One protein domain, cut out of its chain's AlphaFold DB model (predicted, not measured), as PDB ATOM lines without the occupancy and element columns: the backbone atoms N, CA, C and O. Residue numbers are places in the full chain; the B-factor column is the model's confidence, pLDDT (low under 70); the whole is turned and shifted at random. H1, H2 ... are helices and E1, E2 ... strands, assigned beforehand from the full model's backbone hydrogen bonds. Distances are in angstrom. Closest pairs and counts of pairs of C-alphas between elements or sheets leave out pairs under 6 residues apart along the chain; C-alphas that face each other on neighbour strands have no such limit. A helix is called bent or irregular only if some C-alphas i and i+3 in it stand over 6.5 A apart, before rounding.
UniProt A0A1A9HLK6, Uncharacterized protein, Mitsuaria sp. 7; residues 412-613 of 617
ATOM      1  N   SER A 412     152.622 135.086 131.949       96.81
ATOM      2  CA  SER A 412     153.430 136.224 131.541       96.81
ATOM      3  C   SER A 412     152.795 137.491 132.096       96.81
ATOM      4  O   SER A 412     151.569 137.617 132.184       96.81
ATOM      5  N   VAL A 413     153.633 138.430 132.508       97.81
ATOM      6  CA  VAL A 413     153.220 139.690 133.111       97.81
ATOM      7  C   VAL A 413     153.983 140.833 132.466       97.81
ATOM      8  O   VAL A 413     155.195 140.761 132.300       97.81
ATOM      9  N   PHE A 414     153.284 141.912 132.136       98.31
ATOM     10  CA  PHE A 414     153.883 143.141 131.644       98.31
ATOM     11  C   PHE A 414     153.556 144.293 132.585       98.31
ATOM     12  O   PHE A 414     152.387 144.568 132.862       98.31
ATOM     13  N   VAL A 415     154.598 144.955 133.083       98.12
ATOM     14  CA  VAL A 415     154.480 146.137 133.936       98.12
ATOM     15  C   VAL A 415     154.945 147.355 133.156       98.12
ATOM     16  O   VAL A 415     156.124 147.459 132.820       98.12
ATOM     17  N   GLN A 416     154.037 148.291 132.905       97.00
ATOM     18  CA  GLN A 416     154.336 149.550 132.234       97.00
ATOM     19  C   GLN A 416     154.052 150.735 133.149       97.00
ATOM     20  O   GLN A 416     153.064 150.759 133.881       97.00
ATOM     21  N   LEU A 417     154.903 151.751 133.039       95.94
ATOM     22  CA  LEU A 417     154.700 153.057 133.640       95.94
ATOM     23  C   LEU A 417     154.458 154.092 132.543       95.94
ATOM     24  O   LEU A 417     155.173 154.133 131.542       95.94
ATOM     25  N   GLN A 418     153.461 154.947 132.741       93.06
ATOM     26  CA  GLN A 418     153.182 156.063 131.842       93.06
ATOM     27  C   GLN A 418     152.797 157.311 132.635       93.06
ATOM     28  O   GLN A 418     152.161 157.191 133.683       93.06
ATOM     29  N   PRO A 419     153.134 158.519 132.165       91.62
ATOM     30  CA  PRO A 419     152.579 159.735 132.735       91.62
ATOM     31  C   PRO A 419     151.054 159.737 132.689       91.62
ATOM     32  O   PRO A 419     150.462 159.424 131.657       91.62
ATOM     33  N   GLY A 420     150.408 160.121 133.784       89.81
ATOM     34  CA  GLY A 420     148.960 160.263 133.785       89.81
ATOM     35  C   GLY A 420     148.341 160.254 135.170       89.81
ATOM     36  O   GLY A 420     149.013 160.112 136.188       89.81
ATOM     37  N   ALA A 421     147.019 160.394 135.186       88.12
ATOM     38  CA  ALA A 421     146.208 160.326 136.388       88.12
ATOM     39  C   ALA A 421     144.890 159.610 136.090       88.12
ATOM     40  O   ALA A 421     144.361 159.680 134.980       88.12
ATOM     41  N   ALA A 422     144.335 158.957 137.106       88.25
ATOM     42  CA  ALA A 422     142.993 158.398 137.068       88.25
ATOM     43  C   ALA A 422     142.214 158.900 138.286       88.25
ATOM     44  O   ALA A 422     142.663 158.773 139.426       88.25
ATOM     45  N   SER A 423     141.050 159.498 138.036       82.56
ATOM     46  CA  SER A 423     140.229 160.145 139.068       82.56
ATOM     47  C   SER A 423     138.951 159.375 139.405       82.56
ATOM     48  O   SER A 423     138.411 159.518 140.500       82.56
ATOM     49  N   LYS A 424     138.447 158.549 138.482       86.12
ATOM     50  CA  LYS A 424     137.246 157.739 138.708       86.12
ATOM     51  C   LYS A 424     137.580 156.548 139.600       86.12
ATOM     52  O   LYS A 424     138.579 155.882 139.367       86.12
ATOM     53  N   LYS A 425     136.705 156.232 140.560       89.50
ATOM     54  CA  LYS A 425     136.869 155.073 141.459       89.50
ATOM     55  C   LYS A 425     137.109 153.763 140.693       89.50
ATOM     56  O   LYS A 425     137.991 152.998 141.060       89.50
ATOM     57  N   LEU A 426     136.341 153.542 139.628       94.75
ATOM     58  CA  LEU A 426     136.524 152.464 138.663       94.75
ATOM     59  C   LEU A 426     136.078 152.959 137.284       94.75
ATOM     60  O   LEU A 426     135.042 153.617 137.156       94.75
ATOM     61  N   SER A 427     136.856 152.650 136.256       94.81
ATOM     62  CA  SER A 427     136.519 152.880 134.852       94.81
ATOM     63  C   SER A 427     137.147 151.805 133.965       94.81
ATOM     64  O   SER A 427     137.918 150.977 134.446       94.81
ATOM     65  N   PHE A 428     136.787 151.800 132.683       95.69
ATOM     66  CA  PHE A 428     137.158 150.756 131.731       95.69
ATOM     67  C   PHE A 428     137.699 151.382 130.450       95.69
ATOM     68  O   PHE A 428     137.202 152.427 130.022       95.69
ATOM     69  N   VAL A 429     138.664 150.720 129.815       93.81
ATOM     70  CA  VAL A 429     139.112 151.074 128.460       93.81
ATOM     71  C   VAL A 429     138.194 150.375 127.454       93.81
ATOM     72  O   VAL A 429     138.407 149.219 127.095       93.81
ATOM     73  N   LEU A 430     137.109 151.054 127.071       94.12
ATOM     74  CA  LEU A 430     136.082 150.513 126.175       94.12
ATOM     75  C   LEU A 430     136.541 150.541 124.711       94.12
ATOM     76  O   LEU A 430     137.236 151.465 124.293       94.12
ATOM     77  N   LYS A 431     136.098 149.554 123.927       91.88
ATOM     78  CA  LYS A 431     136.254 149.534 122.466       91.88
ATOM     79  C   LYS A 431     135.014 150.151 121.815       91.88
ATOM     80  O   LYS A 431     133.924 150.103 122.387       91.88
ATOM     81  N   GLU A 432     135.163 150.712 120.619       92.88
ATOM     82  CA  GLU A 432     134.046 151.230 119.821       92.88
ATOM     83  C   GLU A 432     133.871 150.411 118.545       92.88
ATOM     84  O   GLU A 432     134.845 150.026 117.901       92.88
ATOM     85  N   ALA A 433     132.619 150.142 118.180       88.56
ATOM     86  CA  ALA A 433     132.254 149.499 116.927       88.56
ATOM     87  C   ALA A 433     131.269 150.379 116.159       88.56
ATOM     88  O   ALA A 433     130.377 150.997 116.748       88.56
ATOM     89  N   ALA A 434     131.417 150.414 114.836       86.69
ATOM     90  CA  ALA A 434     130.420 151.008 113.962       86.69
ATOM     91  C   ALA A 434     129.162 150.131 113.920       86.69
ATOM     92  O   ALA A 434     129.229 148.903 113.998       86.69
ATOM     93  N   THR A 435     128.005 150.763 113.771       80.88
ATOM     94  CA  THR A 435     126.751 150.059 113.495       80.88
ATOM     95  C   THR A 435     126.803 149.409 112.104       80.88
ATOM     96  O   THR A 435     127.558 149.876 111.244       80.88
ATOM     97  N   PRO A 436     126.015 148.349 111.833       77.31
ATOM     98  CA  PRO A 436     126.052 147.647 110.543       77.31
ATOM     99  C   PRO A 436     125.823 148.551 109.320       77.31
ATOM    100  O   PRO A 436     126.395 148.326 108.256       77.31
ATOM    101  N   ASP A 437     125.019 149.601 109.478       77.06
ATOM    102  CA  ASP A 437     124.711 150.605 108.455       77.06
ATOM    103  C   ASP A 437     125.693 151.797 108.434       77.06
ATOM    104  O   ASP A 437     125.521 152.729 107.649       77.06
ATOM    105  N   ARG A 438     126.721 151.776 109.296       74.81
ATOM    106  CA  ARG A 438     127.741 152.820 109.489       74.81
ATOM    107  C   ARG A 438     127.198 154.205 109.862       74.81
ATOM    108  O   ARG A 438     127.922 155.190 109.727       74.81
ATOM    109  N   SER A 439     125.957 154.308 110.334       77.88
ATOM    110  CA  SER A 439     125.355 155.597 110.693       77.88
ATOM    111  C   SER A 439     125.632 156.026 112.144       77.88
ATOM    112  O   SER A 439     125.345 157.165 112.515       77.88
ATOM    113  N   GLY A 440     126.257 155.166 112.956       83.44
ATOM    114  CA  GLY A 440     126.735 155.514 114.292       83.44
ATOM    115  C   GLY A 440     127.769 154.542 114.858       83.44
ATOM    116  O   GLY A 440     128.195 153.596 114.195       83.44
ATOM    117  N   THR A 441     128.163 154.777 116.110       89.25
ATOM    118  CA  THR A 441     129.042 153.892 116.883       89.25
ATOM    119  C   THR A 441     128.400 153.504 118.214       89.25
ATOM    120  O   THR A 441     127.529 154.202 118.744       89.25
ATOM    121  N   PHE A 442     128.816 152.365 118.760       91.00
ATOM    122  CA  PHE A 442     128.481 151.944 120.117       91.00
ATOM    123  C   PHE A 442     129.718 151.383 120.819       91.00
ATOM    124  O   PHE A 442     130.628 150.855 120.180       91.00
ATOM    125  N   SER A 443     129.741 151.491 122.146       94.94
ATOM    126  CA  SER A 443     130.836 150.966 122.955       94.94
ATOM    127  C   SER A 443     130.581 149.517 123.356       94.94
ATOM    128  O   SER A 443     129.458 149.131 123.700       94.94
ATOM    129  N   PHE A 444     131.642 148.725 123.373       95.19
ATOM    130  CA  PHE A 444     131.621 147.350 123.844       95.19
ATOM    131  C   PHE A 444     132.879 147.026 124.653       95.19
ATOM    132  O   PHE A 444     133.884 147.740 124.612       95.19
ATOM    133  N   MET A 445     132.807 145.948 125.422       95.25
ATOM    134  CA  MET A 445     133.913 145.434 126.224       95.25
ATOM    135  C   MET A 445     133.876 143.911 126.243       95.25
ATOM    136  O   MET A 445     132.802 143.317 126.190       95.25
ATOM    137  N   GLU A 446     135.032 143.275 126.347       95.19
ATOM    138  CA  GLU A 446     135.113 141.826 126.482       95.19
ATOM    139  C   GLU A 446     135.102 141.426 127.956       95.19
ATOM    140  O   GLU A 446     135.909 141.899 128.758       95.19
ATOM    141  N   THR A 447     134.133 140.583 128.307       95.50
ATOM    142  CA  THR A 447     133.895 140.103 129.677       95.50
ATOM    143  C   THR A 447     133.569 138.613 129.735       95.50
ATOM    144  O   THR A 447     133.381 138.077 130.823       95.50
ATOM    145  N   GLY A 448     133.425 137.952 128.581       92.56
ATOM    146  CA  GLY A 448     132.968 136.565 128.481       92.56
ATOM    147  C   GLY A 448     131.453 136.387 128.651       92.56
ATOM    148  O   GLY A 448     130.944 135.291 128.436       92.56
ATOM    149  N   GLY A 449     130.711 137.442 129.021       91.81
ATOM    150  CA  GLY A 449     129.245 137.430 129.149       91.81
ATOM    151  C   GLY A 449     128.674 136.530 130.251       91.81
ATOM    152  O   GLY A 449     127.492 136.182 130.210       91.81
ATOM    153  N   ALA A 450     129.490 136.131 131.228       94.38
ATOM    154  CA  ALA A 450     129.089 135.235 132.308       94.38
ATOM    155  C   ALA A 450     129.254 135.881 133.702       94.38
ATOM    156  O   ALA A 450     128.683 136.942 133.969       94.38
ATOM    157  N   SER A 451     129.932 135.221 134.636       97.19
ATOM    158  CA  SER A 451     130.048 135.640 136.039       97.19
ATOM    159  C   SER A 451     130.863 136.923 136.173       97.19
ATOM    160  O   SER A 451     130.475 137.804 136.943       97.19
ATOM    161  N   VAL A 452     131.934 137.067 135.387       97.44
ATOM    162  CA  VAL A 452     132.748 138.288 135.322       97.44
ATOM    163  C   VAL A 452     131.915 139.460 134.806       97.44
ATOM    164  O   VAL A 452     131.903 140.523 135.425       97.44
ATOM    165  N   ASP A 453     131.138 139.268 133.736       97.12
ATOM    166  CA  ASP A 453     130.239 140.305 133.215       97.12
ATOM    167  C   ASP A 453     129.238 140.785 134.274       97.12
ATOM    168  O   ASP A 453     129.077 141.987 134.506       97.12
ATOM    169  N   LYS A 454     128.611 139.835 134.979       96.94
ATOM    170  CA  LYS A 454     127.673 140.130 136.065       96.94
ATOM    171  C   LYS A 454     128.343 140.928 137.183       96.94
ATOM    172  O   LYS A 454     127.745 141.891 137.661       96.94
ATOM    173  N   LEU A 455     129.559 140.552 137.587       97.81
ATOM    174  CA  LEU A 455     130.332 141.274 138.597       97.81
ATOM    175  C   LEU A 455     130.605 142.716 138.154       97.81
ATOM    176  O   LEU A 455     130.298 143.652 138.889       97.81
ATOM    177  N   LEU A 456     131.128 142.924 136.943       96.56
ATOM    178  CA  LEU A 456     131.469 144.268 136.463       96.56
ATOM    179  C   LEU A 456     130.233 145.169 136.346       96.56
ATOM    180  O   LEU A 456     130.268 146.323 136.776       96.56
ATOM    181  N   ARG A 457     129.104 144.629 135.870       95.06
ATOM    182  CA  ARG A 457     127.817 145.345 135.792       95.06
ATOM    183  C   ARG A 457     127.207 145.678 137.157       95.06
ATOM    184  O   ARG A 457     126.397 146.593 137.247       95.06
ATOM    185  N   GLN A 458     127.579 144.965 138.222       95.88
ATOM    186  CA  GLN A 458     127.204 145.327 139.597       95.88
ATOM    187  C   GLN A 458     128.071 146.457 140.162       95.88
ATOM    188  O   GLN A 458     127.663 147.134 141.105       95.88
ATOM    189  N   ARG A 459     129.275 146.648 139.614       93.56
ATOM    190  CA  ARG A 459     130.286 147.581 140.127       93.56
ATOM    191  C   ARG A 459     130.313 148.911 139.372       93.56
ATOM    192  O   ARG A 459     130.841 149.884 139.908       93.56
ATOM    193  N   ALA A 460     129.733 148.973 138.174       92.81
ATOM    194  CA  ALA A 460     129.652 150.183 137.363       92.81
ATOM    195  C   ALA A 460     128.404 150.213 136.467       92.81
ATOM    196  O   ALA A 460     127.876 149.172 136.077       92.81
ATOM    197  N   ASP A 461     127.965 151.420 136.093       93.06
ATOM    198  CA  ASP A 461     126.906 151.588 135.096       93.06
ATOM    199  C   ASP A 461     127.437 151.275 133.693       93.06
ATOM    200  O   ASP A 461     128.206 152.032 133.103       93.06
ATOM    201  N   LEU A 462     127.007 150.127 133.177       94.50
ATOM    202  CA  LEU A 462     127.352 149.604 131.855       94.50
ATOM    203  C   LEU A 462     126.084 149.370 131.019       94.50
ATOM    204  O   LEU A 462     126.063 148.541 130.107       94.50
ATOM    205  N   SER A 463     124.999 150.084 131.337       93.31
ATOM    206  CA  SER A 463     123.688 149.970 130.675       93.31
ATOM    207  C   SER A 463     123.714 150.324 129.181       93.31
ATOM    208  O   SER A 463     122.839 149.888 128.430       93.31
ATOM    209  N   MET A 464     124.735 151.072 128.754       93.75
ATOM    210  CA  MET A 464     124.966 151.514 127.375       93.75
ATOM    211  C   MET A 464     126.154 150.818 126.696       93.75
ATOM    212  O   MET A 464     126.575 151.255 125.627       93.75
ATOM    213  N   VAL A 465     126.696 149.755 127.298       95.94
ATOM    214  CA  VAL A 465     127.890 149.048 126.813       95.94
ATOM    215  C   VAL A 465     127.546 147.589 126.522       95.94
ATOM    216  O   VAL A 465     127.021 146.885 127.392       95.94
ATOM    217  N   ALA A 466     127.832 147.130 125.303       95.50
ATOM    218  CA  ALA A 466     127.662 145.728 124.919       95.50
ATOM    219  C   ALA A 466     128.777 144.843 125.506       95.50
ATOM    220  O   ALA A 466     129.915 145.290 125.665       95.50
ATOM    221  N   SER A 467     128.454 143.585 125.808       95.94
ATOM    222  CA  SER A 467     129.429 142.594 126.278       95.94
ATOM    223  C   SER A 467     129.827 141.668 125.143       95.94
ATOM    224  O   SER A 467     128.955 141.077 124.513       95.94
ATOM    225  N   MET A 468     131.123 141.513 124.905       94.44
ATOM    226  CA  MET A 468     131.654 140.519 123.981       94.44
ATOM    227  C   MET A 468     131.883 139.191 124.706       94.44
ATOM    228  O   MET A 468     132.452 139.164 125.807       94.44
ATOM    229  N   LEU A 469     131.399 138.111 124.093       93.00
ATOM    230  CA  LEU A 469     131.547 136.745 124.584       93.00
ATOM    231  C   LEU A 469     132.933 136.184 124.245       93.00
ATOM    232  O   LEU A 469     133.568 136.608 123.282       93.00
ATOM    233  N   ALA A 470     133.384 135.209 125.035       88.56
ATOM    234  CA  ALA A 470     134.596 134.447 124.753       88.56
ATOM    235  C   ALA A 470     134.220 133.236 123.885       88.56
ATOM    236  O   ALA A 470     133.658 132.268 124.392       88.56
ATOM    237  N   VAL A 471     134.475 133.317 122.578       83.88
ATOM    238  CA  VAL A 471     134.007 132.327 121.583       83.88
ATOM    239  C   VAL A 471     135.073 131.303 121.172       83.88
ATOM    240  O   VAL A 471     134.745 130.244 120.649       83.88
ATOM    241  N   ASP A 472     136.351 131.584 121.433       88.25
ATOM    242  CA  ASP A 472     137.510 130.773 121.026       88.25
ATOM    243  C   ASP A 472     138.229 130.112 122.217       88.25
ATOM    244  O   ASP A 472     139.361 129.637 122.103       88.25
ATOM    245  N   GLY A 473     137.586 130.100 123.388       90.56
ATOM    246  CA  GLY A 473     138.204 129.665 124.639       90.56
ATOM    247  C   GLY A 473     139.284 130.626 125.148       90.56
ATOM    248  O   GLY A 473     140.028 130.264 126.058       90.56
ATOM    249  N   ARG A 474     139.400 131.840 124.598       93.56
ATOM    250  CA  ARG A 474     140.280 132.891 125.119       93.56
ATOM    251  C   ARG A 474     139.443 134.040 125.653       93.56
ATOM    252  O   ARG A 474     138.458 134.430 125.034       93.56
ATOM    253  N   LEU A 475     139.859 134.611 126.776       95.38
ATOM    254  CA  LEU A 475     139.235 135.806 127.339       95.38
ATOM    255  C   LEU A 475     140.264 136.929 127.457       95.38
ATOM    256  O   LEU A 475     141.174 136.844 128.277       95.38
ATOM    257  N   GLU A 476     140.097 137.997 126.686       94.69
ATOM    258  CA  GLU A 476     140.839 139.247 126.852       94.69
ATOM    259  C   GLU A 476     139.977 140.234 127.636       94.69
ATOM    260  O   GLU A 476     139.229 141.031 127.075       94.69
ATOM    261  N   LEU A 477     140.049 140.159 128.962       96.81
ATOM    262  CA  LEU A 477     139.241 140.997 129.830       96.81
ATOM    263  C   LEU A 477     139.564 142.480 129.609       96.81
ATOM    264  O   LEU A 477     140.727 142.889 129.568       96.81
ATOM    265  N   VAL A 478     138.510 143.292 129.531       96.25
ATOM    266  CA  VAL A 478     138.617 144.751 129.440       96.25
ATOM    267  C   VAL A 478     139.570 145.329 130.505       96.25
ATOM    268  O   VAL A 478     139.464 144.962 131.679       96.25
ATOM    269  N   PRO A 479     140.485 146.253 130.143       97.19
ATOM    270  CA  PRO A 479     141.363 146.883 131.121       97.19
ATOM    271  C   PRO A 479     140.571 147.627 132.202       97.19
ATOM    272  O   PRO A 479     139.704 148.454 131.898       97.19
ATOM    273  N   LEU A 480     140.896 147.340 133.462       97.50
ATOM    274  CA  LEU A 480     140.278 147.935 134.644       97.50
ATOM    275  C   LEU A 480     141.139 149.092 135.142       97.50
ATOM    276  O   LEU A 480     142.291 148.892 135.521       97.50
ATOM    277  N   VAL A 481     140.575 150.297 135.171       96.88
ATOM    278  CA  VAL A 481     141.266 151.518 135.597       96.88
ATOM    279  C   VAL A 481     140.715 151.978 136.943       96.88
ATOM    280  O   VAL A 481     139.543 152.349 137.049       96.88
ATOM    281  N   PHE A 482     141.570 151.994 137.959       96.31
ATOM    282  CA  PHE A 482     141.275 152.443 139.315       96.31
ATOM    283  C   PHE A 482     141.852 153.839 139.528       96.31
ATOM    284  O   PHE A 482     142.991 154.095 139.160       96.31
ATOM    285  N   GLY A 483     141.084 154.751 140.114       92.81
ATOM    286  CA  GLY A 483     141.563 156.080 140.505       92.81
ATOM    287  C   GLY A 483     141.870 156.182 141.997       92.81
ATOM    288  O   GLY A 483     141.392 155.364 142.785       92.81
ATOM    289  N   MET A 484     142.602 157.232 142.393       86.50
ATOM    290  CA  MET A 484     142.824 157.594 143.808       86.50
ATOM    291  C   MET A 484     141.537 158.157 144.433       86.50
ATOM    292  O   MET A 484     141.424 159.353 144.697       86.50
ATOM    293  N   ALA A 485     140.531 157.307 144.614       84.38
ATOM    294  CA  ALA A 485     139.272 157.649 145.266       84.38
ATOM    295  C   ALA A 485     139.216 157.083 146.694       84.38
ATOM    296  O   ALA A 485     140.054 156.279 147.102       84.38
ATOM    297  N   GLU A 486     138.195 157.480 147.456       81.31
ATOM    298  CA  GLU A 486     137.961 156.957 148.803       81.31
ATOM    299  C   GLU A 486     137.875 155.417 148.805       81.31
ATOM    300  O   GLU A 486     137.112 154.809 148.040       81.31
ATOM    301  N   GLY A 487     138.678 154.797 149.673       83.94
ATOM    302  CA  GLY A 487     138.798 153.346 149.801       83.94
ATOM    303  C   GLY A 487     139.853 152.698 148.900       83.94
ATOM    304  O   GLY A 487     139.933 151.477 148.885       83.94
ATOM    305  N   PHE A 488     140.655 153.452 148.143       90.75
ATOM    306  CA  PHE A 488     141.869 152.915 147.516       90.75
ATOM    307  C   PHE A 488     142.979 152.704 148.574       90.75
ATOM    308  O   PHE A 488     143.144 153.583 149.422       90.75
ATOM    309  N   PRO A 489     143.755 151.598 148.541       92.88
ATOM    310  CA  PRO A 489     143.728 150.503 147.561       92.88
ATOM    311  C   PRO A 489     142.749 149.358 147.894       92.88
ATOM    312  O   PRO A 489     142.504 148.504 147.046       92.88
ATOM    313  N   ASP A 490     142.127 149.342 149.075       94.19
ATOM    314  CA  ASP A 490     141.282 148.226 149.543       94.19
ATOM    315  C   ASP A 490     140.117 147.879 148.597       94.19
ATOM    316  O   ASP A 490     139.786 146.711 148.394       94.19
ATOM    317  N   ALA A 491     139.508 148.882 147.962       92.31
ATOM    318  CA  ALA A 491     138.451 148.694 146.972       92.31
ATOM    319  C   ALA A 491     138.955 147.980 145.706       92.31
ATOM    320  O   ALA A 491     138.215 147.191 145.116       92.31
ATOM    321  N   MET A 492     140.203 148.237 145.302       95.31
ATOM    322  CA  MET A 492     140.864 147.518 144.212       95.31
ATOM    323  C   MET A 492     141.142 146.074 144.633       95.31
ATOM    324  O   MET A 492     140.808 145.152 143.893       95.31
ATOM    325  N   HIS A 493     141.670 145.871 145.845       95.31
ATOM    326  CA  HIS A 493     141.946 144.540 146.387       95.31
ATOM    327  C   HIS A 493     140.684 143.674 146.433       95.31
ATOM    328  O   HIS A 493     140.678 142.556 145.922       95.31
ATOM    329  N   SER A 494     139.594 144.221 146.977       95.06
ATOM    330  CA  SER A 494     138.300 143.542 147.042       95.06
ATOM    331  C   SER A 494     137.756 143.210 145.653       95.06
ATOM    332  O   SER A 494     137.289 142.094 145.449       95.06
ATOM    333  N   LEU A 495     137.835 144.133 144.684       96.00
ATOM    334  CA  LEU A 495     137.326 143.864 143.339       96.00
ATOM    335  C   LEU A 495     138.128 142.774 142.622       96.00
ATOM    336  O   LEU A 495     137.536 141.953 141.932       96.00
ATOM    337  N   VAL A 496     139.454 142.758 142.760       96.94
ATOM    338  CA  VAL A 496     140.301 141.739 142.120       96.94
ATOM    339  C   VAL A 496     140.110 140.365 142.762       96.94
ATOM    340  O   VAL A 496     140.128 139.368 142.045       96.94
ATOM    341  N   ALA A 497     139.879 140.298 144.077       95.44
ATOM    342  CA  ALA A 497     139.518 139.049 144.746       95.44
ATOM    343  C   ALA A 497     138.182 138.501 144.213       95.44
ATOM    344  O   ALA A 497     138.132 137.368 143.738       95.44
ATOM    345  N   ASP A 498     137.140 139.340 144.170       97.12
ATOM    346  CA  ASP A 498     135.841 138.963 143.596       97.12
ATOM    347  C   ASP A 498     135.960 138.581 142.110       97.12
ATOM    348  O   ASP A 498     135.266 137.686 141.625       97.12
ATOM    349  N   LEU A 499     136.841 139.263 141.370       97.56
ATOM    350  CA  LEU A 499     137.120 138.972 139.968       97.56
ATOM    351  C   LEU A 499     137.780 137.604 139.805       97.56
ATOM    352  O   LEU A 499     137.416 136.886 138.879       97.56
ATOM    353  N   ALA A 500     138.715 137.229 140.681       96.75
ATOM    354  CA  ALA A 500     139.336 135.909 140.658       96.75
ATOM    355  C   ALA A 500     138.293 134.801 140.878       96.75
ATOM    356  O   ALA A 500     138.294 133.809 140.147       96.75
ATOM    357  N   ASP A 501     137.361 134.999 141.813       95.75
ATOM    358  CA  ASP A 501     136.267 134.055 142.070       95.75
ATOM    359  C   ASP A 501     135.304 133.960 140.876       95.75
ATOM    360  O   ASP A 501     134.976 132.867 140.408       95.75
ATOM    361  N   ALA A 502     134.887 135.103 140.320       97.25
ATOM    362  CA  ALA A 502     134.035 135.145 139.133       97.25
ATOM    363  C   ALA A 502     134.713 134.495 137.914       97.25
ATOM    364  O   ALA A 502     134.081 133.735 137.180       97.25
ATOM    365  N   LEU A 503     136.007 134.751 137.722       97.38
ATOM    366  CA  LEU A 503     136.790 134.180 136.634       97.38
ATOM    367  C   LEU A 503     136.947 132.664 136.790       97.38
ATOM    368  O   LEU A 503     136.854 131.951 135.796       97.38
ATOM    369  N   ALA A 504     137.114 132.145 138.012       95.44
ATOM    370  CA  ALA A 504     137.170 130.704 138.258       95.44
ATOM    371  C   ALA A 504     135.885 129.984 137.815       95.44
ATOM    372  O   ALA A 504     135.949 128.890 137.249       95.44
ATOM    373  N   HIS A 505     134.721 130.613 138.008       95.69
ATOM    374  CA  HIS A 505     133.456 130.105 137.476       95.69
ATOM    375  C   HIS A 505     133.403 130.158 135.944       95.69
ATOM    376  O   HIS A 505     132.959 129.197 135.313       95.69
ATOM    377  N   ASP A 506     133.871 131.252 135.347       96.44
ATOM    378  CA  ASP A 506     133.827 131.447 133.895       96.44
ATOM    379  C   ASP A 506     134.808 130.544 133.149       96.44
ATOM    380  O   ASP A 506     134.460 130.034 132.091       96.44
ATOM    381  N   ILE A 507     135.970 130.243 133.733       93.94
ATOM    382  CA  ILE A 507     136.926 129.263 133.200       93.94
ATOM    383  C   ILE A 507     136.257 127.903 132.986       93.94
ATOM    384  O   ILE A 507     136.419 127.302 131.929       93.94
ATOM    385  N   LEU A 508     135.481 127.432 133.967       92.69
ATOM    386  CA  LEU A 508     134.778 126.152 133.867       92.69
ATOM    387  C   LEU A 508     133.579 126.228 132.920       92.69
ATOM    388  O   LEU A 508     133.338 125.303 132.154       92.69
ATOM    389  N   LYS A 509     132.808 127.318 132.988       93.75
ATOM    390  CA  LYS A 509     131.561 127.467 132.228       93.75
ATOM    391  C   LYS A 509     131.791 127.722 130.737       93.75
ATOM    392  O   LYS A 509     130.989 127.274 129.927       93.75
ATOM    393  N   LEU A 510     132.827 128.488 130.403       92.94
ATOM    394  CA  LEU A 510     133.162 128.909 129.041       92.94
ATOM    395  C   LEU A 510     134.348 128.119 128.464       92.94
ATOM    396  O   LEU A 510     134.828 128.455 127.388       92.94
ATOM    397  N   GLU A 511     134.840 127.110 129.192       93.56
ATOM    398  CA  GLU A 511     135.989 126.280 128.803       93.56
ATOM    399  C   GLU A 511     137.228 127.113 128.415       93.56
ATOM    400  O   GLU A 511     137.916 126.831 127.430       93.56
ATOM    401  N   LEU A 512     137.514 128.166 129.196       93.88
ATOM    402  CA  LEU A 512     138.619 129.079 128.903       93.88
ATOM    403  C   LEU A 512     139.962 128.355 129.031       93.88
ATOM    404  O   LEU A 512     140.260 127.731 130.048       93.88
ATOM    405  N   ARG A 513     140.795 128.492 128.001       94.19
ATOM    406  CA  ARG A 513     142.151 127.942 127.898       94.19
ATOM    407  C   ARG A 513     143.217 128.990 128.158       94.19
ATOM    408  O   ARG A 513     144.270 128.649 128.685       94.19
ATOM    409  N   ASP A 514     142.927 130.244 127.823       93.94
ATOM    410  CA  ASP A 514     143.819 131.373 128.049       93.94
ATOM    411  C   ASP A 514     143.027 132.601 128.502       93.94
ATOM    412  O   ASP A 514     141.920 132.871 128.028       93.94
ATOM    413  N   VAL A 515     143.603 133.357 129.433       96.56
ATOM    414  CA  VAL A 515     143.019 134.600 129.939       96.56
ATOM    415  C   VAL A 515     144.079 135.693 129.939       96.56
ATOM    416  O   VAL A 515     145.229 135.456 130.311       96.56
ATOM    417  N   ALA A 516     143.684 136.889 129.523       97.25
ATOM    418  CA  ALA A 516     144.448 138.118 129.634       97.25
ATOM    419  C   ALA A 516     143.621 139.154 130.396       97.25
ATOM    420  O   ALA A 516     142.416 139.274 130.185       97.25
ATOM    421  N   LEU A 517     144.255 139.903 131.292       97.38
ATOM    422  CA  LEU A 517     143.625 140.993 132.034       97.38
ATOM    423  C   LEU A 517     144.636 142.101 132.295       97.38
ATOM    424  O   LEU A 517     145.829 141.847 132.427       97.38
ATOM    425  N   THR A 518     144.154 143.334 132.402       98.38
ATOM    426  CA  THR A 518     145.014 144.488 132.683       98.38
ATOM    427  C   THR A 518     144.413 145.334 133.792       98.38
ATOM    428  O   THR A 518     143.238 145.696 133.736       98.38
ATOM    429  N   LEU A 519     145.224 145.641 134.799       98.12
ATOM    430  CA  LEU A 519     144.888 146.516 135.915       98.12
ATOM    431  C   LEU A 519     145.713 147.795 135.789       98.12
ATOM    432  O   LEU A 519     146.928 147.724 135.632       98.12
ATOM    433  N   ILE A 520     145.067 148.953 135.869       97.88
ATOM    434  CA  ILE A 520     145.717 150.259 135.744       97.88
ATOM    435  C   ILE A 520     145.376 151.094 136.970       97.88
ATOM    436  O   ILE A 520     144.201 151.251 137.297       97.88
ATOM    437  N   TRP A 521     146.378 151.653 137.641       97.12
ATOM    438  CA  TRP A 521     146.164 152.545 138.782       97.12
ATOM    439  C   TRP A 521     147.241 153.632 138.869       97.12
ATOM    440  O   TRP A 521     148.365 153.437 138.405       97.12
ATOM    441  N   PRO A 522     146.921 154.799 139.443       95.12
ATOM    442  CA  PRO A 522     147.876 155.872 139.660       95.12
ATOM    443  C   PRO A 522     148.770 155.608 140.876       95.12
ATOM    444  O   PRO A 522     148.322 155.112 141.906       95.12
ATOM    445  N   HIS A 523     150.023 156.037 140.775       92.38
ATOM    446  CA  HIS A 523     150.948 156.219 141.885       92.38
ATOM    447  C   HIS A 523     151.746 157.510 141.640       92.38
ATOM    448  O   HIS A 523     152.571 157.596 140.726       92.38
ATOM    449  N   GLY A 524     151.481 158.550 142.435       89.56
ATOM    450  CA  GLY A 524     151.992 159.895 142.163       89.56
ATOM    451  C   GLY A 524     151.462 160.439 140.830       89.56
ATOM    452  O   GLY A 524     150.257 160.430 140.596       89.56
ATOM    453  N   ASN A 525     152.366 160.888 139.955       91.06
ATOM    454  CA  ASN A 525     152.038 161.414 138.617       91.06
ATOM    455  C   ASN A 525     152.139 160.352 137.503       91.06
ATOM    456  O   ASN A 525     152.169 160.691 136.317       91.06
ATOM    457  N   LEU A 526     152.260 159.078 137.883       93.88
ATOM    458  CA  LEU A 526     152.394 157.955 136.964       93.88
ATOM    459  C   LEU A 526     151.171 157.048 137.069       93.88
ATOM    460  O   LEU A 526     150.657 156.804 138.157       93.88
ATOM    461  N   LEU A 527     150.743 156.495 135.941       95.25
ATOM    462  CA  LEU A 527     149.871 155.332 135.873       95.25
ATOM    463  C   LEU A 527     150.739 154.082 135.750       95.25
ATOM    464  O   LEU A 527     151.577 153.980 134.853       95.25
ATOM    465  N   THR A 528     150.497 153.130 136.639       96.75
ATOM    466  CA  THR A 528     151.035 151.776 136.566       96.75
ATOM    467  C   THR A 528     150.021 150.896 135.854       96.75
ATOM    468  O   THR A 528     148.881 150.803 136.303       96.75
ATOM    469  N   SER A 529     150.429 150.262 134.758       97.56
ATOM    470  CA  SER A 529     149.697 149.181 134.099       97.56
ATOM    471  C   SER A 529     150.343 147.852 134.473       97.56
ATOM    472  O   SER A 529     151.545 147.671 134.279       97.56
ATOM    473  N   LEU A 530     149.548 146.933 135.008       98.38
ATOM    474  CA  LEU A 530     149.908 145.543 135.245       98.38
ATOM    475  C   LEU A 530     149.022 144.668 134.367       98.38
ATOM    476  O   LEU A 530     147.838 144.474 134.657       98.38
ATOM    477  N   SER A 531     149.602 144.132 133.304       98.44
ATOM    478  CA  SER A 531     148.931 143.204 132.408       98.44
ATOM    479  C   SER A 531     149.387 141.780 132.680       98.44
ATOM    480  O   SER A 531     150.580 141.532 132.808       98.44
ATOM    481  N   ILE A 532     148.446 140.851 132.802       98.12
ATOM    482  CA  ILE A 532     148.686 139.447 133.136       98.12
ATOM    483  C   ILE A 532     148.041 138.604 132.044       98.12
ATOM    484  O   ILE A 532     146.855 138.773 131.765       98.12
ATOM    485  N   ARG A 533     148.799 137.677 131.461       97.00
ATOM    486  CA  ARG A 533     148.329 136.741 130.438       97.00
ATOM    487  C   ARG A 533     148.786 135.334 130.775       97.00
ATOM    488  O   ARG A 533     149.940 135.132 131.142       97.00
ATOM    489  N   GLY A 534     147.919 134.343 130.624       95.38
ATOM    490  CA  GLY A 534     148.340 132.960 130.788       95.38
ATOM    491  C   GLY A 534     147.209 131.952 130.834       95.38
ATOM    492  O   GLY A 534     146.036 132.267 130.631       95.38
ATOM    493  N   THR A 535     147.596 130.723 131.149       95.12
ATOM    494  CA  THR A 535     146.660 129.625 131.391       95.12
ATOM    495  C   THR A 535     145.886 129.845 132.705       95.12
ATOM    496  O   THR A 535     146.434 130.413 133.658       95.12
ATOM    497  N   PRO A 536     144.628 129.377 132.804       94.94
ATOM    498  CA  PRO A 536     143.739 129.617 133.937       94.94
ATOM    499  C   PRO A 536     144.337 129.375 135.327       94.94
ATOM    500  O   PRO A 536     144.187 130.207 136.221       94.94
ATOM    501  N   ARG A 537     145.021 128.240 135.535       95.38
ATOM    502  CA  ARG A 537     145.486 127.822 136.867       95.38
ATOM    503  C   ARG A 537     146.535 128.770 137.470       95.38
ATOM    504  O   ARG A 537     146.288 129.262 138.575       95.38
ATOM    505  N   PRO A 538     147.695 129.024 136.832       95.81
ATOM    506  CA  PRO A 538     148.689 129.940 137.385       95.81
ATOM    507  C   PRO A 538     148.170 131.383 137.448       95.81
ATOM    508  O   PRO A 538     148.453 132.075 138.426       95.81
ATOM    509  N   LEU A 539     147.347 131.817 136.487       97.06
ATOM    510  CA  LEU A 539     146.757 133.158 136.488       97.06
ATOM    511  C   LEU A 539     145.825 133.380 137.687       97.06
ATOM    512  O   LEU A 539     145.986 134.366 138.404       97.06
ATOM    513  N   LEU A 540     144.898 132.454 137.963       97.38
ATOM    514  CA  LEU A 540     144.012 132.546 139.131       97.38
ATOM    515  C   LEU A 540     144.800 132.568 140.441       97.38
ATOM    516  O   LEU A 540     144.521 133.385 141.319       97.38
ATOM    517  N   LYS A 541     145.815 131.702 140.564       97.12
ATOM    518  CA  LYS A 541     146.687 131.683 141.743       97.12
ATOM    519  C   LYS A 541     147.424 133.006 141.924       97.12
ATOM    520  O   LYS A 541     147.572 133.444 143.062       97.12
ATOM    521  N   LEU A 542     147.886 133.637 140.839       97.94
ATOM    522  CA  LEU A 542     148.509 134.957 140.913       97.94
ATOM    523  C   LEU A 542     147.502 136.003 141.390       97.94
ATOM    524  O   LEU A 542     147.814 136.716 142.335       97.94
ATOM    525  N   LEU A 543     146.301 136.059 140.804       97.69
ATOM    526  CA  LEU A 543     145.259 137.015 141.201       97.69
ATOM    527  C   LEU A 543     144.897 136.905 142.687       97.69
ATOM    528  O   LEU A 543     144.828 137.921 143.375       97.69
ATOM    529  N   GLN A 544     144.739 135.683 143.201       95.44
ATOM    530  CA  GLN A 544     144.398 135.430 144.606       95.44
ATOM    531  C   GLN A 544     145.458 135.937 145.593       95.44
ATOM    532  O   GLN A 544     145.116 136.358 146.695       95.44
ATOM    533  N   LYS A 545     146.743 135.907 145.211       95.31
ATOM    534  CA  LYS A 545     147.848 136.419 146.039       95.31
ATOM    535  C   LYS A 545     148.386 137.770 145.570       95.31
ATOM    536  O   LYS A 545     149.396 138.219 146.106       95.31
ATOM    537  N   LEU A 546     147.751 138.419 144.589       97.19
ATOM    538  CA  LEU A 546     148.351 139.547 143.873       97.19
ATOM    539  C   LEU A 546     148.743 140.667 144.831       97.19
ATOM    540  O   LEU A 546     149.881 141.110 144.807       97.19
ATOM    541  N   PHE A 547     147.845 141.059 145.732       96.31
ATOM    542  CA  PHE A 547     148.104 142.146 146.680       96.31
ATOM    543  C   PHE A 547     148.866 141.732 147.943       96.31
ATOM    544  O   PHE A 547     149.117 142.552 148.820       96.31
ATOM    545  N   VAL A 548     149.279 140.464 148.026       95.56
ATOM    546  CA  VAL A 548     150.331 140.035 148.958       95.56
ATOM    547  C   VAL A 548     151.711 140.356 148.375       95.56
ATOM    548  O   VAL A 548     152.636 140.645 149.127       95.56
ATOM    549  N   VAL A 549     151.851 140.317 147.043       96.69
ATOM    550  CA  VAL A 549     153.128 140.543 146.342       96.69
ATOM    551  C   VAL A 549     153.252 141.934 145.722       96.69
ATOM    552  O   VAL A 549     154.363 142.432 145.604       96.69
ATOM    553  N   VAL A 550     152.138 142.574 145.362       97.50
ATOM    554  CA  VAL A 550     152.051 143.931 144.809       97.50
ATOM    555  C   VAL A 550     151.413 144.847 145.843       97.50
ATOM    556  O   VAL A 550     150.278 144.627 146.253       97.50
ATOM    557  N   ASN A 551     152.105 145.920 146.216       96.25
ATOM    558  CA  ASN A 551     151.510 146.992 147.006       96.25
ATOM    559  C   ASN A 551     151.146 148.154 146.073       96.25
ATOM    560  O   ASN A 551     152.024 148.881 145.615       96.25
ATOM    561  N   ALA A 552     149.851 148.332 145.799       95.06
ATOM    562  CA  ALA A 552     149.353 149.371 144.894       95.06
ATOM    563  C   ALA A 552     149.582 150.809 145.406       95.06
ATOM    564  O   ALA A 552     149.481 151.754 144.626       95.06
ATOM    565  N   SER A 553     149.895 150.988 146.695       93.69
ATOM    566  CA  SER A 553     150.261 152.286 147.280       93.69
ATOM    567  C   SER A 553     151.761 152.587 147.232       93.69
ATOM    568  O   SER A 553     152.158 153.674 147.636       93.69
ATOM    569  N   GLU A 554     152.580 151.656 146.746       95.69
ATOM    570  CA  GLU A 554     154.029 151.811 146.605       95.69
ATOM    571  C   GLU A 554     154.428 151.843 145.119       95.69
ATOM    572  O   GLU A 554     153.725 151.277 144.270       95.69
ATOM    573  N   PRO A 555     155.576 152.459 144.780       95.94
ATOM    574  CA  PRO A 555     156.069 152.465 143.410       95.94
ATOM    575  C   PRO A 555     156.404 151.046 142.935       95.94
ATOM    576  O   PRO A 555     156.776 150.172 143.727       95.94
ATOM    577  N   ALA A 556     156.309 150.818 141.623       96.88
ATOM    578  CA  ALA A 556     156.522 149.510 141.007       96.88
ATOM    579  C   ALA A 556     157.897 148.914 141.323       96.88
ATOM    580  O   ALA A 556     158.041 147.703 141.505       96.88
ATOM    581  N   SER A 557     158.905 149.769 141.478       96.75
ATOM    582  CA  SER A 557     160.244 149.378 141.907       96.75
ATOM    583  C   SER A 557     160.316 148.654 143.252       96.75
ATOM    584  O   SER A 557     161.286 147.933 143.472       96.75
ATOM    585  N   LYS A 558     159.319 148.794 144.136       97.69
ATOM    586  CA  LYS A 558     159.304 148.138 145.455       97.69
ATOM    587  C   LYS A 558     158.795 146.706 145.434       97.69
ATOM    588  O   LYS A 558     159.105 145.957 146.354       97.69
ATOM    589  N   TRP A 559     158.020 146.326 144.423       97.62
ATOM    590  CA  TRP A 559     157.350 145.023 144.393       97.62
ATOM    591  C   TRP A 559     157.638 144.189 143.143       97.62
ATOM    592  O   TRP A 559     157.331 142.998 143.129       97.62
ATOM    593  N   ILE A 560     158.253 144.758 142.101       97.25
ATOM    594  CA  ILE A 560     158.481 144.049 140.832       97.25
ATOM    595  C   ILE A 560     159.281 142.744 140.987       97.25
ATOM    596  O   ILE A 560     158.988 141.765 140.308       97.25
ATOM    597  N   GLU A 561     160.241 142.689 141.913       96.75
ATOM    598  CA  GLU A 561     161.028 141.476 142.181       96.75
ATOM    599  C   GLU A 561     160.198 140.380 142.863       96.75
ATOM    600  O   GLU A 561     160.302 139.201 142.512       96.75
ATOM    601  N   ALA A 562     159.328 140.763 143.805       97.81
ATOM    602  CA  ALA A 562     158.405 139.840 144.461       97.81
ATOM    603  C   ALA A 562     157.386 139.282 143.459       97.81
ATOM    604  O   ALA A 562     157.112 138.082 143.450       97.81
ATOM    605  N   LEU A 563     156.885 140.136 142.563       98.19
ATOM    606  CA  LEU A 563     156.024 139.726 141.460       98.19
ATOM    607  C   LEU A 563     156.741 138.761 140.505       98.19
ATOM    608  O   LEU A 563     156.188 137.712 140.189       98.19
ATOM    609  N   ALA A 564     157.976 139.063 140.093       97.25
ATOM    610  CA  ALA A 564     158.760 138.182 139.227       97.25
ATOM    611  C   ALA A 564     159.022 136.811 139.864       97.25
ATOM    612  O   ALA A 564     158.878 135.778 139.210       97.25
ATOM    613  N   THR A 565     159.327 136.793 141.162       97.00
ATOM    614  CA  THR A 565     159.471 135.553 141.937       97.00
ATOM    615  C   THR A 565     158.165 134.761 141.938       97.00
ATOM    616  O   THR A 565     158.161 133.569 141.637       97.00
ATOM    617  N   ALA A 566     157.038 135.431 142.188       97.62
ATOM    618  CA  ALA A 566     155.728 134.798 142.189       97.62
ATOM    619  C   ALA A 566     155.338 134.221 140.819       97.62
ATOM    620  O   ALA A 566     154.742 133.146 140.785       97.62
ATOM    621  N   VAL A 567     155.666 134.899 139.713       96.88
ATOM    622  CA  VAL A 567     155.427 134.396 138.347       96.88
ATOM    623  C   VAL A 567     156.254 133.134 138.088       96.88
ATOM    624  O   VAL A 567     155.687 132.110 137.707       96.88
ATOM    625  N   ARG A 568     157.556 133.164 138.400       95.38
ATOM    626  CA  ARG A 568     158.465 132.016 138.249       95.38
ATOM    627  C   ARG A 568     158.028 130.791 139.049       95.38
ATOM    628  O   ARG A 568     158.138 129.672 138.561       95.38
ATOM    629  N   GLU A 569     157.533 130.982 140.268       95.12
ATOM    630  CA  GLU A 569     157.019 129.883 141.096       95.12
ATOM    631  C   GLU A 569     155.723 129.276 140.547       95.12
ATOM    632  O   GLU A 569     155.477 128.081 140.710       95.12
ATOM    633  N   LEU A 570     154.862 130.105 139.952       94.94
ATOM    634  CA  LEU A 570     153.544 129.682 139.484       94.94
ATOM    635  C   LEU A 570     153.585 128.994 138.123       94.94
ATOM    636  O   LEU A 570     152.783 128.093 137.896       94.94
ATOM    637  N   ALA A 571     154.485 129.419 137.243       93.25
ATOM    638  CA  ALA A 571     154.661 128.860 135.911       93.25
ATOM    639  C   ALA A 571     156.160 128.828 135.567       93.25
ATOM    640  O   ALA A 571     156.621 129.662 134.791       93.25
ATOM    641  N   PRO A 572     156.949 127.925 136.174       89.44
ATOM    642  CA  PRO A 572     158.368 127.813 135.861       89.44
ATOM    643  C   PRO A 572     158.542 127.377 134.406       89.44
ATOM    644  O   PRO A 572     157.934 126.402 133.971       89.44
ATOM    645  N   GLN A 573     159.391 128.083 133.664       83.88
ATOM    646  CA  GLN A 573     159.649 127.802 132.254       83.88
ATOM    647  C   GLN A 573     161.149 127.666 132.012       83.88
ATOM    648  O   GLN A 573     161.954 128.409 132.570       83.88
ATOM    649  N   SER A 574     161.531 126.709 131.165       69.31
ATOM    650  CA  SER A 574     162.920 126.552 130.718       69.31
ATOM    651  C   SER A 574     163.261 127.412 129.497       69.31
ATOM    652  O   SER A 574     164.434 127.529 129.154       69.31
ATOM    653  N   LYS A 575     162.249 127.960 128.814       76.19
ATOM    654  CA  LYS A 575     162.376 128.822 127.632       76.19
ATOM    655  C   LYS A 575     161.576 130.101 127.844       76.19
ATOM    656  O   LYS A 575     160.567 130.074 128.539       76.19
ATOM    657  N   GLU A 576     162.043 131.190 127.253       78.38
ATOM    658  CA  GLU A 576     161.379 132.491 127.325       78.38
ATOM    659  C   GLU A 576     160.139 132.568 126.414       78.38
ATOM    660  O   GLU A 576     160.083 131.933 125.359       78.38
ATOM    661  N   ASP A 577     159.139 133.356 126.822       79.94
ATOM    662  CA  ASP A 577     157.949 133.659 126.015       79.94
ATOM    663  C   ASP A 577     158.249 134.821 125.051       79.94
ATOM    664  O   ASP A 577     158.552 135.929 125.485       79.94
ATOM    665  N   HIS A 578     158.190 134.608 123.739       82.69
ATOM    666  CA  HIS A 578     158.455 135.671 122.757       82.69
ATOM    667  C   HIS A 578     157.195 136.417 122.300       82.69
ATOM    668  O   HIS A 578     157.296 137.356 121.510       82.69
ATOM    669  N   ASP A 579     156.010 136.025 122.766       88.19
ATOM    670  CA  ASP A 579     154.765 136.667 122.365       88.19
ATOM    671  C   ASP A 579     154.594 138.002 123.114       88.19
ATOM    672  O   ASP A 579     154.223 138.050 124.287       88.19
ATOM    673  N   LEU A 580     154.846 139.106 122.410       90.25
ATOM    674  CA  LEU A 580     154.681 140.476 122.905       90.25
ATOM    675  C   LEU A 580     153.417 141.154 122.346       90.25
ATOM    676  O   LEU A 580     153.354 142.383 122.256       90.25
ATOM    677  N   HIS A 581     152.410 140.384 121.928       92.75
ATOM    678  CA  HIS A 581     151.208 140.949 121.326       92.75
ATOM    679  C   HIS A 581     150.484 141.909 122.293       92.75
ATOM    680  O   HIS A 581     150.279 141.601 123.469       92.75
ATOM    681  N   GLY A 582     150.123 143.097 121.792       90.56
ATOM    682  CA  GLY A 582     149.469 144.167 122.560       90.56
ATOM    683  C   GLY A 582     150.398 145.106 123.332       90.56
ATOM    684  O   GLY A 582     149.919 146.087 123.903       90.56
ATOM    685  N   ILE A 583     151.714 144.858 123.351       92.25
ATOM    686  CA  ILE A 583     152.635 145.561 124.262       92.25
ATOM    687  C   ILE A 583     152.716 147.074 124.020       92.25
ATOM    688  O   ILE A 583     152.925 147.842 124.961       92.25
ATOM    689  N   LEU A 584     152.502 147.512 122.774       90.88
ATOM    690  CA  LEU A 584     152.447 148.930 122.403       90.88
ATOM    691  C   LEU A 584     151.256 149.655 123.049       90.88
ATOM    692  O   LEU A 584     151.367 150.836 123.364       90.88
ATOM    693  N   ASP A 585     150.167 148.934 123.328       89.88
ATOM    694  CA  ASP A 585     148.983 149.444 124.032       89.88
ATOM    695  C   ASP A 585     149.115 149.326 125.563       89.88
ATOM    696  O   ASP A 585     148.152 149.557 126.298       89.88
ATOM    697  N   GLY A 586     150.280 148.901 126.068       89.88
ATOM    698  CA  GLY A 586     150.505 148.742 127.503       89.88
ATOM    699  C   GLY A 586     149.919 147.475 128.116       89.88
ATOM    700  O   GLY A 586     149.714 147.424 129.335       89.88
ATOM    701  N   ARG A 587     149.616 146.466 127.290       93.38
ATOM    702  CA  ARG A 587     148.945 145.230 127.706       93.38
ATOM    703  C   ARG A 587     149.490 143.995 126.999       93.38
ATOM    704  O   ARG A 587     150.111 144.090 125.955       93.38
ATOM    705  N   LEU A 588     149.230 142.829 127.568       94.62
ATOM    706  CA  LEU A 588     149.399 141.542 126.913       94.62
ATOM    707  C   LEU A 588     148.034 141.123 126.376       94.62
ATOM    708  O   LEU A 588     147.087 140.968 127.147       94.62
ATOM    709  N   SER A 589     147.927 140.967 125.063       92.31
ATOM    710  CA  SER A 589     146.724 140.479 124.385       92.31
ATOM    711  C   SER A 589     147.000 139.154 123.679       92.31
ATOM    712  O   SER A 589     148.116 138.624 123.708       92.31
ATOM    713  N   PHE A 590     145.955 138.594 123.071       89.25
ATOM    714  CA  PHE A 590     146.069 137.434 122.197       89.25
ATOM    715  C   PHE A 590     145.940 137.873 120.750       89.25
ATOM    716  O   PHE A 590     145.007 138.596 120.407       89.25
ATOM    717  N   GLU A 591     146.826 137.380 119.890       83.56
ATOM    718  CA  GLU A 591     146.594 137.484 118.458       83.56
ATOM    719  C   GLU A 591     145.384 136.607 118.100       83.56
ATOM    720  O   GLU A 591     145.367 135.388 118.333       83.56
ATOM    721  N   ARG A 592     144.328 137.251 117.595       81.38
ATOM    722  CA  ARG A 592     143.125 136.599 117.077       81.38
ATOM    723  C   ARG A 592     143.096 136.802 115.568       81.38
ATOM    724  O   ARG A 592     143.246 137.926 115.101       81.38
ATOM    725  N   GLY A 593     142.913 135.713 114.823       73.56
ATOM    726  CA  GLY A 593     142.587 135.796 113.398       73.56
ATOM    727  C   GLY A 593     141.159 136.305 113.180       73.56
ATOM    728  O   GLY A 593     140.531 136.829 114.102       73.56
ATOM    729  N   ASP A 594     140.619 136.092 111.981       74.62
ATOM    730  CA  ASP A 594     139.207 136.363 111.688       74.62
ATOM    731  C   ASP A 594     138.309 135.399 112.483       74.62
ATOM    732  O   ASP A 594     138.035 134.274 112.063       74.62
ATOM    733  N   VAL A 595     137.889 135.835 113.670       76.69
ATOM    734  CA  VAL A 595     136.954 135.122 114.545       76.69
ATOM    735  C   VAL A 595     135.683 135.953 114.662       76.69
ATOM    736  O   VAL A 595     135.741 137.148 114.957       76.69
ATOM    737  N   ASP A 596     134.531 135.318 114.449       81.75
ATOM    738  CA  ASP A 596     133.231 135.966 114.618       81.75
ATOM    739  C   ASP A 596     133.060 136.447 116.064       81.75
ATOM    740  O   ASP A 596     133.150 135.670 117.013       81.75
ATOM    741  N   ALA A 597     132.806 137.742 116.247       83.56
ATOM    742  CA  ALA A 597     132.555 138.309 117.564       83.56
ATOM    743  C   ALA A 597     131.066 138.209 117.920       83.56
ATOM    744  O   ALA A 597     130.211 138.776 117.236       83.56
ATOM    745  N   GLU A 598     130.751 137.561 119.040       90.88
ATOM    746  CA  GLU A 598     129.394 137.546 119.585       90.88
ATOM    747  C   GLU A 598     129.212 138.650 120.634       90.88
ATOM    748  O   GLU A 598     129.931 138.715 121.636       90.88
ATOM    749  N   LEU A 599     128.227 139.526 120.404       92.06
ATOM    750  CA  LEU A 599     127.913 140.664 121.267       92.06
ATOM    751  C   LEU A 599     126.539 140.511 121.922       92.06
ATOM    752  O   LEU A 599     125.522 140.311 121.256       92.06
ATOM    753  N   VAL A 600     126.495 140.714 123.237       93.06
ATOM    754  CA  VAL A 600     125.267 140.782 124.030       93.06
ATOM    755  C   VAL A 600     124.941 142.239 124.339       93.06
ATOM    756  O   VAL A 600     125.681 142.934 125.041       93.06
ATOM    757  N   PHE A 601     123.800 142.700 123.829       92.06
ATOM    758  CA  PHE A 601     123.324 144.070 124.004       92.06
ATOM    759  C   PHE A 601     122.395 144.182 125.225       92.06
ATOM    760  O   PHE A 601     121.389 143.470 125.300       92.06
ATOM    761  N   PRO A 602     122.669 145.098 126.173       91.94
ATOM    762  CA  PRO A 602     121.713 145.443 127.220       91.94
ATOM    763  C   PRO A 602     120.438 146.052 126.636       91.94
ATOM    764  O   PRO A 602     120.496 146.779 125.646       91.94
ATOM    765  N   LYS A 603     119.299 145.852 127.312       91.12
ATOM    766  CA  LYS A 603     117.989 146.362 126.864       91.12
ATOM    767  C   LYS A 603     118.007 147.854 126.525       91.12
ATOM    768  O   LYS A 603     117.544 148.232 125.459       91.12
ATOM    769  N   SER A 604     118.594 148.676 127.390       89.62
ATOM    770  CA  SER A 604     118.716 150.128 127.210       89.62
ATOM    771  C   SER A 604     119.532 150.510 125.968       89.62
ATOM    772  O   SER A 604     119.144 151.414 125.228       89.62
ATOM    773  N   LEU A 605     120.620 149.786 125.678       88.94
ATOM    774  CA  LEU A 605     121.376 149.971 124.440       88.94
ATOM    775  C   LEU A 605     120.560 149.512 123.224       88.94
ATOM    776  O   LEU A 605     120.481 150.240 122.239       88.94
ATOM    777  N   THR A 606     119.905 148.351 123.296       87.50
ATOM    778  CA  THR A 606     119.038 147.847 122.222       87.50
ATOM    779  C   THR A 606     117.905 148.819 121.899       87.50
ATOM    780  O   THR A 606     117.644 149.079 120.729       87.50
ATOM    781  N   GLU A 607     117.237 149.377 122.909       87.94
ATOM    782  CA  GLU A 607     116.164 150.362 122.745       87.94
ATOM    783  C   GLU A 607     116.672 151.644 122.084       87.94
ATOM    784  O   GLU A 607     116.041 152.129 121.147       87.94
ATOM    785  N   LYS A 608     117.844 152.149 122.492       84.94
ATOM    786  CA  LYS A 608     118.474 153.310 121.846       84.94
ATOM    787  C   LYS A 608     118.820 153.027 120.384       84.94
ATOM    788  O   LYS A 608     118.529 153.847 119.518       84.94
ATOM    789  N   LEU A 609     119.428 151.875 120.101       82.38
ATOM    790  CA  LEU A 609     119.822 151.521 118.737       82.38
ATOM    791  C   LEU A 609     118.585 151.318 117.842       82.38
ATOM    792  O   LEU A 609     118.552 151.820 116.721       82.38
ATOM    793  N   LYS A 610     117.518 150.695 118.359       81.81
ATOM    794  CA  LYS A 610     116.223 150.589 117.665       81.81
ATOM    795  C   LYS A 610     115.561 151.949 117.437       81.81
ATOM    796  O   LYS A 610     115.078 152.200 116.339       81.81
ATOM    797  N   GLY A 611     115.565 152.831 118.438       74.50
ATOM    798  CA  GLY A 611     115.012 154.187 118.334       74.50
ATOM    799  C   GLY A 611     115.706 155.050 117.276       74.50
ATOM    800  O   GLY A 611     115.073 155.920 116.686       74.50
ATOM    801  N   ASN A 612     116.973 154.751 116.982       72.38
ATOM    802  CA  ASN A 612     117.755 155.391 115.926       72.38
ATOM    803  C   ASN A 612     117.623 154.701 114.550       72.38
ATOM    804  O   ASN A 612     118.304 155.101 113.614       72.38
ATOM    805  N   GLY A 613     116.770 153.675 114.410       64.12
ATOM    806  CA  GLY A 613     116.549 152.957 113.147       64.12
ATOM    807  C   GLY A 613     117.621 151.921 112.779       64.12
ATOM    808  O   GLY A 613     117.631 151.448 111.649       64.12
TER     809      GLY A 613
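Overview. This is residues 412 to 613 of the 617 residues of an uncharacterized protein of Mitsuaria sp. 7 (UniProt A0A1A9HLK6). A twisted sheet of six strands, E1, E2, E6, E7, E8 and E9, has a row of four helices, H4, H3, H2 and H1, along one face, with H2 and H3 over the sheet and H4 and H1 towards its two ends. Beyond the H1 end, a small sheet of E3, E4 and E5 extends the body, with H5 at its far side, and the long unnamed stretch 571 to 602 runs back past the other face of the large sheet to reach H5. The printed part has 202 residues, with five named helices and nine named strands in the order E1 E2 E3 E4 H1 E5 E6 E7 H2 E8 E9 H3 H4 H5. The large sheet is branched, with parallel and antiparallel pairs, and the small one has the order E3, E4, E5, mixed; the class is mixed, helices and strands. The whole is compact, with a radius of gyration of the C-alphas of 17.3 A and spans of 54 by 38 by 30 A.

Along the chain. In the large sheet, E8 is residues 514 to 523, 29.3 A long, E9 is 526 to 534, 26.1 A, and E1 is 412 to 419, 23.6 A, beginning at C-alpha 412 (153.430, 136.224, 131.541). E6 is residues 474 to 476, E7 is 480 to 482 and E2 is 426 to 428. H2, residues 490 to 509, is 28.7 A long and begins at C-alpha 490 (141.282, 148.226, 149.543). H3 is residues 536 to 549, 19.0 A; H4 is 560 to 570, 15.3 A; H1 is 451 to 459, 12.6 A. In the small sheet, E3 is residues 431 to 434, E4 is 441 to 446, 16.6 A, and E5 is 465 to 468. H5, residues 603 to 611, is 12.0 A long and ends at C-alpha 611 (115.012, 154.187, 118.334).

Arrangement. E8 has E9 on one side, its hairpin partner, antiparallel with N 519 and O 530 2.9 A apart; on the other side are E6, N 516 to O 475 2.8 A, and E7, N 482 to O 520 2.8 A, both parallel to E8. Edge strand E1 is antiparallel to E9, N 414 to O 531 2.8 A, and edge strand E2 is antiparallel to E7, N 427 to O 481 2.8 A. H2, over E6, E7 and E8 at a height over the sheet of 10.4 A, and H3, over E9 at 10.5 A, lie on the same face and run along the strands. H2 and H3 touch at Ala 500 and Leu 540, C-alphas 6.0 A apart, at a shallow tilt of 10 degrees, opposite ways. With residues 498 to 506 alone, H2 touches H1, the C-alphas of Ser 451 and Ala 502 being closest at 5.1 A. H3 and H4 form a helical hairpin, closest at the C-alphas of Pro 538 and Leu 570, 5.3 A, at a shallow tilt of 33 degrees, only just short of steep. H4 only grazes the large sheet. E7, H2 and E8, like E4, H1 and E5, form a strand-helix-strand unit, two parallel neighbour strands with a helix between, with a right-handed crossover. E2 runs on into E3 at 43 degrees. E3 and E4 are an antiparallel hairpin, N 433 to O 442 2.9 A; E4 and E5 are parallel, N 468 to O 445 2.8 A. H1 and H5 each only graze this small sheet; the closest C-alphas of E5 and H5, Val 465 and Leu 605, are 7.0 A apart. In H1, H4 and H5 every O i to N i+4 pair is within hydrogen-bond range, in H2 15 of 16 and in H3 8 of 10; H3 is irregular, with C-alphas 544 and 547 7.9 A apart.

Size, cuts and confidence. The two C-alphas farthest apart, those of Ser 574 and Gly 611, are 56.7 A from each other. The printed part has no cut. The link from H4 to H5, 32 residues, is long; within it, residues 599 to 600 pair antiparallel with residues 467 to 468 of E5. The mean pLDDT of the printed part is 92.1, and residues 574 and 613 are under 70.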